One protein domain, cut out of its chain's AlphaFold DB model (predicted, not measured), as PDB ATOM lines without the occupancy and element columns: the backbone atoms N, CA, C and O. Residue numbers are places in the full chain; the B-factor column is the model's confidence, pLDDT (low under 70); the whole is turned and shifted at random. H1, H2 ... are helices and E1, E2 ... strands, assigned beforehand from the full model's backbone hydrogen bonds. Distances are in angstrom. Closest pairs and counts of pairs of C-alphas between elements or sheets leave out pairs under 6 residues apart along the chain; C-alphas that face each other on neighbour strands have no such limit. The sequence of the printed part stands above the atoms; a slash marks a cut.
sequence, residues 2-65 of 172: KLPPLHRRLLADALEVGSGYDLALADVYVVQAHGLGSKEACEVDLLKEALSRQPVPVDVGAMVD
ATOM      1  N   LYS A   2      11.238 163.654 110.643       53.72
ATOM      2  CA  LYS A   2      11.958 164.916 110.935       53.72
ATOM      3  C   LYS A   2      12.808 165.298 109.722       53.72
ATOM      4  O   LYS A   2      13.673 164.518 109.345       53.72
ATOM      5  N   LEU A   3      12.579 166.485 109.157       62.28
ATOM      6  CA  LEU A   3      13.397 167.034 108.070       62.28
ATOM      7  C   LEU A   3      14.873 167.153 108.505       62.28
ATOM      8  O   LEU A   3      15.127 167.623 109.626       62.28
ATOM      9  N   PRO A   4      15.843 166.769 107.654       68.56
ATOM     10  CA  PRO A   4      17.261 166.950 107.949       68.56
ATOM     11  C   PRO A   4      17.626 168.433 108.172       68.56
ATOM     12  O   PRO A   4      16.963 169.317 107.621       68.56
ATOM     13  N   PRO A   5      18.691 168.744 108.939       70.75
ATOM     14  CA  PRO A   5      19.066 170.124 109.270       70.75
ATOM     15  C   PRO A   5      19.287 171.035 108.055       70.75
ATOM     16  O   PRO A   5      18.903 172.201 108.099       70.75
ATOM     17  N   LEU A   6      19.856 170.503 106.967       70.75
ATOM     18  CA  LEU A   6      20.069 171.254 105.730       70.75
ATOM     19  C   LEU A   6      18.750 171.697 105.086       70.75
ATOM     20  O   LEU A   6      18.602 172.869 104.758       70.75
ATOM     21  N   HIS A   7      17.780 170.784 104.982       69.88
ATOM     22  CA  HIS A   7      16.456 171.073 104.426       69.88
ATOM     23  C   HIS A   7      15.753 172.149 105.253       69.88
ATOM     24  O   HIS A   7      15.194 173.086 104.700       69.88
ATOM     25  N   ARG A   8      15.851 172.077 106.589       72.56
ATOM     26  CA  ARG A   8      15.295 173.113 107.476       72.56
ATOM     27  C   ARG A   8      15.929 174.483 107.258       72.56
ATOM     28  O   ARG A   8      15.211 175.473 107.316       72.56
ATOM     29  N   ARG A   9      17.247 174.547 107.035       75.44
ATOM     30  CA  ARG A   9      17.926 175.822 106.777       75.44
ATOM     31  C   ARG A   9      17.534 176.395 105.418       75.44
ATOM     32  O   ARG A   9      17.187 177.560 105.360       75.44
ATOM     33  N   LEU A  10      17.499 175.574 104.372       75.00
ATOM     34  CA  LEU A  10      17.056 176.007 103.042       75.00
ATOM     35  C   LEU A  10      15.603 176.477 103.024       75.00
ATOM     36  O   LEU A  10      15.310 177.501 102.425       75.00
ATOM     37  N   LEU A  11      14.711 175.764 103.716       74.69
ATOM     38  CA  LEU A  11      13.325 176.192 103.905       74.69
ATOM     39  C   LEU A  11      13.257 177.554 104.600       74.69
ATOM     40  O   LEU A  11      12.529 178.430 104.150       74.69
ATOM     41  N   ALA A  12      14.036 177.752 105.669       76.25
ATOM     42  CA  ALA A  12      14.093 179.034 106.364       76.25
ATOM     43  C   ALA A  12      14.623 180.159 105.458       76.25
ATOM     44  O   ALA A  12      13.999 181.214 105.395       76.25
ATOM     45  N   ASP A  13      15.709 179.913 104.719       77.69
ATOM     46  CA  ASP A  13      16.303 180.883 103.793       77.69
ATOM     47  C   ASP A  13      15.319 181.239 102.655       77.69
ATOM     48  O   ASP A  13      15.167 182.408 102.303       77.69
ATOM     49  N   ALA A  14      14.596 180.255 102.107       74.88
ATOM     50  CA  ALA A  14      13.585 180.471 101.069       74.88
ATOM     51  C   ALA A  14      12.382 181.280 101.586       74.88
ATOM     52  O   ALA A  14      11.924 182.201 100.908       74.88
ATOM     53  N   LEU A  15      11.906 180.976 102.800       74.94
ATOM     54  CA  LEU A  15      10.835 181.729 103.463       74.94
ATOM     55  C   LEU A  15      11.261 183.168 103.793       74.94
ATOM     56  O   LEU A  15      10.447 184.081 103.683       74.94
ATOM     57  N   GLU A  16      12.524 183.385 104.168       77.31
ATOM     58  CA  GLU A  16      13.074 184.722 104.408       77.31
ATOM     59  C   GLU A  16      13.157 185.535 103.110       77.31
ATOM     60  O   GLU A  16      12.666 186.662 103.057       77.31
ATOM     61  N   VAL A  17      13.716 184.963 102.038       77.81
ATOM     62  CA  VAL A  17      13.814 185.633 100.727       77.81
ATOM     63  C   VAL A  17      12.431 185.952 100.160       77.81
ATOM     64  O   VAL A  17      12.229 187.012  99.562       77.81
ATOM     65  N   GLY A  18      11.469 185.053 100.348       69.69
ATOM     66  CA  GLY A  18      10.110 185.225  99.860       69.69
ATOM     67  C   GLY A  18       9.171 185.946 100.817       69.69
ATOM     68  O   GLY A  18       7.975 185.919 100.566       69.69
ATOM     69  N   SER A  19       9.654 186.629 101.862       74.06
ATOM     70  CA  SER A  19       8.800 187.285 102.870       74.06
ATOM     71  C   SER A  19       7.837 188.353 102.317       74.06
ATOM     72  O   SER A  19       6.991 188.860 103.049       74.06
ATOM     73  N   GLY A  20       8.002 188.760 101.053       77.88
ATOM     74  CA  GLY A  20       7.082 189.638 100.322       77.88
ATOM     75  C   GLY A  20       5.967 188.911  99.557       77.88
ATOM     76  O   GLY A  20       5.169 189.579  98.903       77.88
ATOM     77  N   TYR A  21       5.924 187.579  99.612       73.69
ATOM     78  CA  TYR A  21       4.973 186.711  98.922       73.69
ATOM     79  C   TYR A  21       4.300 185.757  99.918       73.69
ATOM     80  O   TYR A  21       4.917 185.327 100.892       73.69
ATOM     81  N   ASP A  22       3.052 185.380  99.640       75.75
ATOM     82  CA  ASP A  22       2.382 184.293 100.356       75.75
ATOM     83  C   ASP A  22       2.968 182.954  99.878       75.75
ATOM     84  O   ASP A  22       2.551 182.396  98.864       75.75
ATOM     85  N   LEU A  23       4.005 182.475 100.571       79.12
ATOM     86  CA  LEU A  23       4.670 181.210 100.263       79.12
ATOM     87  C   LEU A  23       3.969 180.025 100.935       79.12
ATOM     88  O   LEU A  23       3.733 180.032 102.145       79.12
ATOM     89  N   ALA A  24       3.727 178.971 100.157       80.75
ATOM     90  CA  ALA A  24       3.253 177.682 100.642       80.75
ATOM     91  C   ALA A  24       4.144 176.549 100.118       80.75
ATOM     92  O   ALA A  24       4.605 176.573  98.978       80.75
ATOM     93  N   LEU A  25       4.386 175.551 100.963       79.62
ATOM     94  CA  LEU A  25       5.122 174.346 100.605       79.62
ATOM     95  C   LEU A  25       4.204 173.415  99.816       79.62
ATOM     96  O   LEU A  25       3.171 172.991 100.329       79.62
ATOM     97  N   ALA A  26       4.580 173.108  98.578       78.81
ATOM     98  CA  ALA A  26       3.880 172.129  97.752       78.81
ATOM     99  C   ALA A  26       4.530 170.746  97.864       78.81
ATOM    100  O   ALA A  26       3.836 169.738  97.839       78.81
ATOM    101  N   ASP A  27       5.856 170.691  98.023       69.12
ATOM    102  CA  ASP A  27       6.569 169.422  98.027       69.12
ATOM    103  C   ASP A  27       7.954 169.467  98.668       69.12
ATOM    104  O   ASP A  27       8.562 170.532  98.780       69.12
ATOM    105  N   VAL A  28       8.469 168.292  99.041       55.22
ATOM    106  CA  VAL A  28       9.862 168.088  99.449       55.22
ATOM    107  C   VAL A  28      10.353 166.728  98.940       55.22
ATOM    108  O   VAL A  28      10.177 165.709  99.610       55.22
ATOM    109  N   TYR A  29      11.049 166.719  97.799       57.66
ATOM    110  CA  TYR A  29      11.798 165.545  97.336       57.66
ATOM    111  C   TYR A  29      13.198 165.519  97.931       57.66
ATOM    112  O   TYR A  29      13.889 166.536  98.001       57.66
ATOM    113  N   VAL A  30      13.656 164.323  98.295       49.91
ATOM    114  CA  VAL A  30      15.083 164.074  98.491       49.91
ATOM    115  C   VAL A  30      15.630 163.558  97.168       49.91
ATOM    116  O   VAL A  30      15.516 162.375  96.869       49.91
ATOM    117  N   VAL A  31      16.224 164.445  96.374       50.69
ATOM    118  CA  VAL A  31      16.940 164.046  95.157       50.69
ATOM    119  C   VAL A  31      18.355 163.621  95.549       50.69
ATOM    120  O   VAL A  31      19.087 164.375  96.199       50.69
ATOM    121  N   GLN A  32      18.769 162.405  95.176       49.53
ATOM    122  CA  GLN A  32      20.166 161.997  95.334       49.53
ATOM    123  C   GLN A  32      21.043 162.792  94.360       49.53
ATOM    124  O   GLN A  32      21.073 162.519  93.160       49.53
ATOM    125  N   ALA A  33      21.793 163.765  94.883       43.72
ATOM    126  CA  ALA A  33      22.756 164.532  94.101       43.72
ATOM    127  C   ALA A  33      23.857 163.610  93.542       43.72
ATOM    128  O   ALA A  33      24.788 163.217  94.253       43.72
ATOM    129  N   HIS A  34      23.768 163.273  92.257       44.38
ATOM    130  CA  HIS A  34      24.819 162.549  91.554       44.38
ATOM    131  C   HIS A  34      25.910 163.532  91.120       44.38
ATOM    132  O   HIS A  34      25.762 164.277  90.160       44.38
ATOM    133  N   GLY A  35      27.029 163.505  91.848       46.69
ATOM    134  CA  GLY A  35      28.282 164.134  91.442       46.69
ATOM    135  C   GLY A  35      28.375 165.635  91.719       46.69
ATOM    136  O   GLY A  35      27.943 166.448  90.920       46.69
ATOM    137  N   LEU A  36      29.038 165.986  92.824       39.50
ATOM    138  CA  LEU A  36      30.102 166.997  92.951       39.50
ATOM    139  C   LEU A  36      30.556 166.972  94.423       39.50
ATOM    140  O   LEU A  36      29.747 167.017  95.343       39.50
ATOM    141  N   GLY A  37      31.859 166.804  94.656       44.03
ATOM    142  CA  GLY A  37      32.426 166.378  95.940       44.03
ATOM    143  C   GLY A  37      31.884 167.061  97.208       44.03
ATOM    144  O   GLY A  37      31.952 168.274  97.361       44.03
ATOM    145  N   SER A  38      31.463 166.248  98.178       50.94
ATOM    146  CA  SER A  38      31.304 166.551  99.617       50.94
ATOM    147  C   SER A  38      30.480 167.776 100.058       50.94
ATOM    148  O   SER A  38      30.467 168.075 101.251       50.94
ATOM    149  N   LYS A  39      29.780 168.485  99.169       56.22
ATOM    150  CA  LYS A  39      28.814 169.517  99.570       56.22
ATOM    151  C   LYS A  39      27.415 168.955  99.399       56.22
ATOM    152  O   LYS A  39      27.005 168.671  98.283       56.22
ATOM    153  N   GLU A  40      26.718 168.771 100.514       60.62
ATOM    154  CA  GLU A  40      25.296 168.441 100.507       60.62
ATOM    155  C   GLU A  40      24.556 169.472  99.630       60.62
ATOM    156  O   GLU A  40      24.667 170.679  99.863       60.62
ATOM    157  N   ALA A  41      23.865 169.000  98.595       61.16
ATOM    158  CA  ALA A  41      23.058 169.808  97.688       61.16
ATOM    159  C   ALA A  41      21.587 169.416  97.860       61.16
ATOM    160  O   ALA A  41      21.286 168.256  98.133       61.16
ATOM    161  N   CYS A  42      20.688 170.386  97.738       66.31
ATOM    162  CA  CYS A  42      19.249 170.193  97.849       66.31
ATOM    163  C   CYS A  42      18.591 171.068  96.788       66.31
ATOM    164  O   CYS A  42      18.887 172.262  96.694       66.31
ATOM    165  N   GLU A  43      17.746 170.446  95.982       70.25
ATOM    166  CA  GLU A  43      16.951 171.117  94.966       70.25
ATOM    167  C   GLU A  43      15.749 171.796  95.631       70.25
ATOM    168  O   GLU A  43      15.185 171.273  96.594       70.25
ATOM    169  N   VAL A  44      15.412 172.999  95.166       72.12
ATOM    170  CA  VAL A  44      14.253 173.764  95.632       72.12
ATOM    171  C   VAL A  44      13.546 174.300  94.398       72.12
ATOM    172  O   VAL A  44      14.098 175.144  93.694       72.12
ATOM    173  N   ASP A  45      12.326 173.823  94.170       76.75
ATOM    174  CA  ASP A  45      11.461 174.303  93.100       76.75
ATOM    175  C   ASP A  45      10.595 175.461  93.606       76.75
ATOM    176  O   ASP A  45       9.955 175.377  94.657       76.75
ATOM    177  N   LEU A  46      10.569 176.557  92.844       78.44
ATOM    178  CA  LEU A  46       9.681 177.690  93.081       78.44
ATOM    179  C   LEU A  46       8.661 177.762  91.951       78.44
ATOM    180  O   LEU A  46       9.009 178.041  90.804       78.44
ATOM    181  N   LEU A  47       7.398 177.545  92.303       81.69
ATOM    182  CA  LEU A  47       6.264 177.653  91.398       81.69
ATOM    183  C   LEU A  47       5.376 178.814  91.838       81.69
ATOM    184  O   LEU A  47       5.072 178.968  93.020       81.69
ATOM    185  N   LYS A  48       4.949 179.630  90.876       84.44
ATOM    186  CA  LYS A  48       3.889 180.610  91.094       84.44
ATOM    187  C   LYS A  48       2.566 179.956  90.718       84.44
ATOM    188  O   LYS A  48       2.376 179.665  89.544       84.44
ATOM    189  N   GLU A  49       1.672 179.810  91.689       84.12
ATOM    190  CA  GLU A  49       0.364 179.182  91.501       84.12
ATOM    191  C   GLU A  49      -0.768 180.063  92.050       84.12
ATOM    192  O   GLU A  49      -0.587 180.775  93.043       84.12
ATOM    193  N   ALA A  50      -1.930 180.028  91.399       84.44
ATOM    194  CA  ALA A  50      -3.149 180.696  91.842       84.44
ATOM    195  C   ALA A  50      -4.026 179.718  92.642       84.44
ATOM    196  O   ALA A  50      -4.989 179.160  92.125       84.44
ATOM    197  N   LEU A  51      -3.696 179.532  93.924       85.31
ATOM    198  CA  LEU A  51      -4.378 178.558  94.779       85.31
ATOM    199  C   LEU A  51      -5.859 178.910  94.995       85.31
ATOM    200  O   LEU A  51      -6.196 180.018  95.424       85.31
ATOM    201  N   SER A  52      -6.736 177.930  94.785       86.19
ATOM    202  CA  SER A  52      -8.180 178.046  95.038       86.19
ATOM    203  C   SER A  52      -8.549 177.837  96.511       86.19
ATOM    204  O   SER A  52      -9.645 178.195  96.952       86.19
ATOM    205  N   ARG A  53      -7.627 177.268  97.294       87.38
ATOM    206  CA  ARG A  53      -7.782 176.973  98.723       87.38
ATOM    207  C   ARG A  53      -6.700 177.664  99.544       87.38
ATOM    208  O   ARG A  53      -5.584 177.881  99.082       87.38
ATOM    209  N   GLN A  54      -7.032 178.010 100.789       87.88
ATOM    210  CA  GLN A  54      -6.046 178.596 101.694       87.88
ATOM    211  C   GLN A  54      -4.998 177.550 102.097       87.88
ATOM    212  O   GLN A  54      -5.381 176.449 102.497       87.88
ATOM    213  N   PRO A  55      -3.699 177.899 102.063       90.31
ATOM    214  CA  PRO A  55      -2.653 177.060 102.624       90.31
ATOM    215  C   PRO A  55      -2.928 176.687 104.087       90.31
ATOM    216  O   PRO A  55      -3.378 177.507 104.893       90.31
ATOM    217  N   VAL A  56      -2.619 175.445 104.441       89.56
ATOM    218  CA  VAL A  56      -2.816 174.878 105.773       89.56
ATOM    219  C   VAL A  56      -1.577 175.152 106.631       89.56
ATOM    220  O   VAL A  56      -0.468 174.780 106.241       89.56
ATOM    221  N   PRO A  57      -1.705 175.778 107.814       87.06
ATOM    222  CA  PRO A  57      -0.562 176.015 108.688       87.06
ATOM    223  C   PRO A  57      -0.008 174.696 109.255       87.06
ATOM    224  O   PRO A  57      -0.757 173.853 109.749       87.06
ATOM    225  N   VAL A  58       1.316 174.545 109.230       81.94
ATOM    226  CA  VAL A  58       2.073 173.405 109.769       81.94
ATOM    227  C   VAL A  58       3.295 173.888 110.566       81.94
ATOM    228  O   VAL A  58       3.694 175.048 110.486       81.94
ATOM    229  N   ASP A  59       3.945 172.996 111.320       77.88
ATOM    230  CA  ASP A  59       5.095 173.335 112.187       77.88
ATOM    231  C   ASP A  59       6.279 174.003 111.459       77.88
ATOM    232  O   ASP A  59       7.137 174.621 112.090       77.88
ATOM    233  N   VAL A  60       6.371 173.827 110.139       72.19
ATOM    234  CA  VAL A  60       7.480 174.299 109.295       72.19
ATOM    235  C   VAL A  60       7.091 175.432 108.337       72.19
ATOM    236  O   VAL A  60       7.925 175.830 107.531       72.19
ATOM    237  N   GLY A  61       5.866 175.963 108.421       80.75
ATOM    238  CA  GLY A  61       5.360 177.015 107.530       80.75
ATOM    239  C   GLY A  61       3.895 176.800 107.151       80.75
ATOM    240  O   GLY A  61       3.144 176.188 107.902       80.75
ATOM    241  N   ALA A  62       3.481 177.283 105.985       86.25
ATOM    242  CA  ALA A  62       2.200 176.912 105.391       86.25
ATOM    243  C   ALA A  62       2.423 175.821 104.335       86.25
ATOM    244  O   ALA A  62       3.375 175.900 103.564       86.25
ATOM    245  N   MET A  63       1.567 174.806 104.311       86.94
ATOM    246  CA  MET A  63       1.533 173.762 103.288       86.94
ATOM    247  C   MET A  63       0.379 174.053 102.332       86.94
ATOM    248  O   MET A  63      -0.670 174.528 102.765       86.94
ATOM    249  N   VAL A  64       0.541 173.762 101.048       90.25
ATOM    250  CA  VAL A  64      -0.587 173.736 100.110       90.25
ATOM    251  C   VAL A  64      -1.644 172.748 100.631       90.25
ATOM    252  O   VAL A  64      -1.306 171.722 101.227       90.25
ATOM    253  N   ASP A  65      -2.925 173.093 100.474       90.75
ATOM    254  CA  ASP A  65      -4.029 172.185 100.808       90.75
ATOM    255  C   ASP A  65      -3.873 170.858 100.050       90.75
ATOM    256  O   ASP A  65      -3.431 170.849  98.905       90.75
TER     257      ASP A  65
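What this domain is: This is residues 2 to 65 of the 172 residues of an uncharacterized protein of Streptomyces sp. BK042 (UniProt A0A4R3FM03). There is little regular structure: a small two-stranded hairpin, E1 and E2, and one helix, H1, accompany a long loop, residues 18 to 55, that runs out and folds back, with residues 34 to 39 sticking out at its far end. The printed part has 64 residues, with H1, E1 and E2 in that order, the antiparallel sheet E1 - E2, and a mixed class; under half of the residues are in named elements. It is elongated, 41 by 22 by 20 A, and only just loose, close to compact, with a radius of gyration of the C-alphas of 13.2 A.

Where its parts are: E1 is residues 56 to 58 and E2 residues 61 to 63, ending at C-alpha 63 (1.533, 173.762, 103.288). H1, residues 5 to 17, is 18.5 A long and begins at C-alpha 5 (19.066, 170.124, 109.270).

How they stand to each other: E1 and E2 form a hairpin with a tight link, antiparallel at 136 degrees; N 56 and O 63 are within hydrogen-bond range at 2.7 A. H1 and E2 are only just apart, their closest C-alphas 8.3 A from each other. In H1 every O i to N i+4 pair is within hydrogen-bond range.

The domain as a whole: The C-alphas farthest apart, of Gly 37 and Ser 52, are 42.3 A apart. The printed part has no cut; the link from H1 to E1 is long, 38 residues. The model's pLDDT is under 70 in 21 residues, among them 27 to 42.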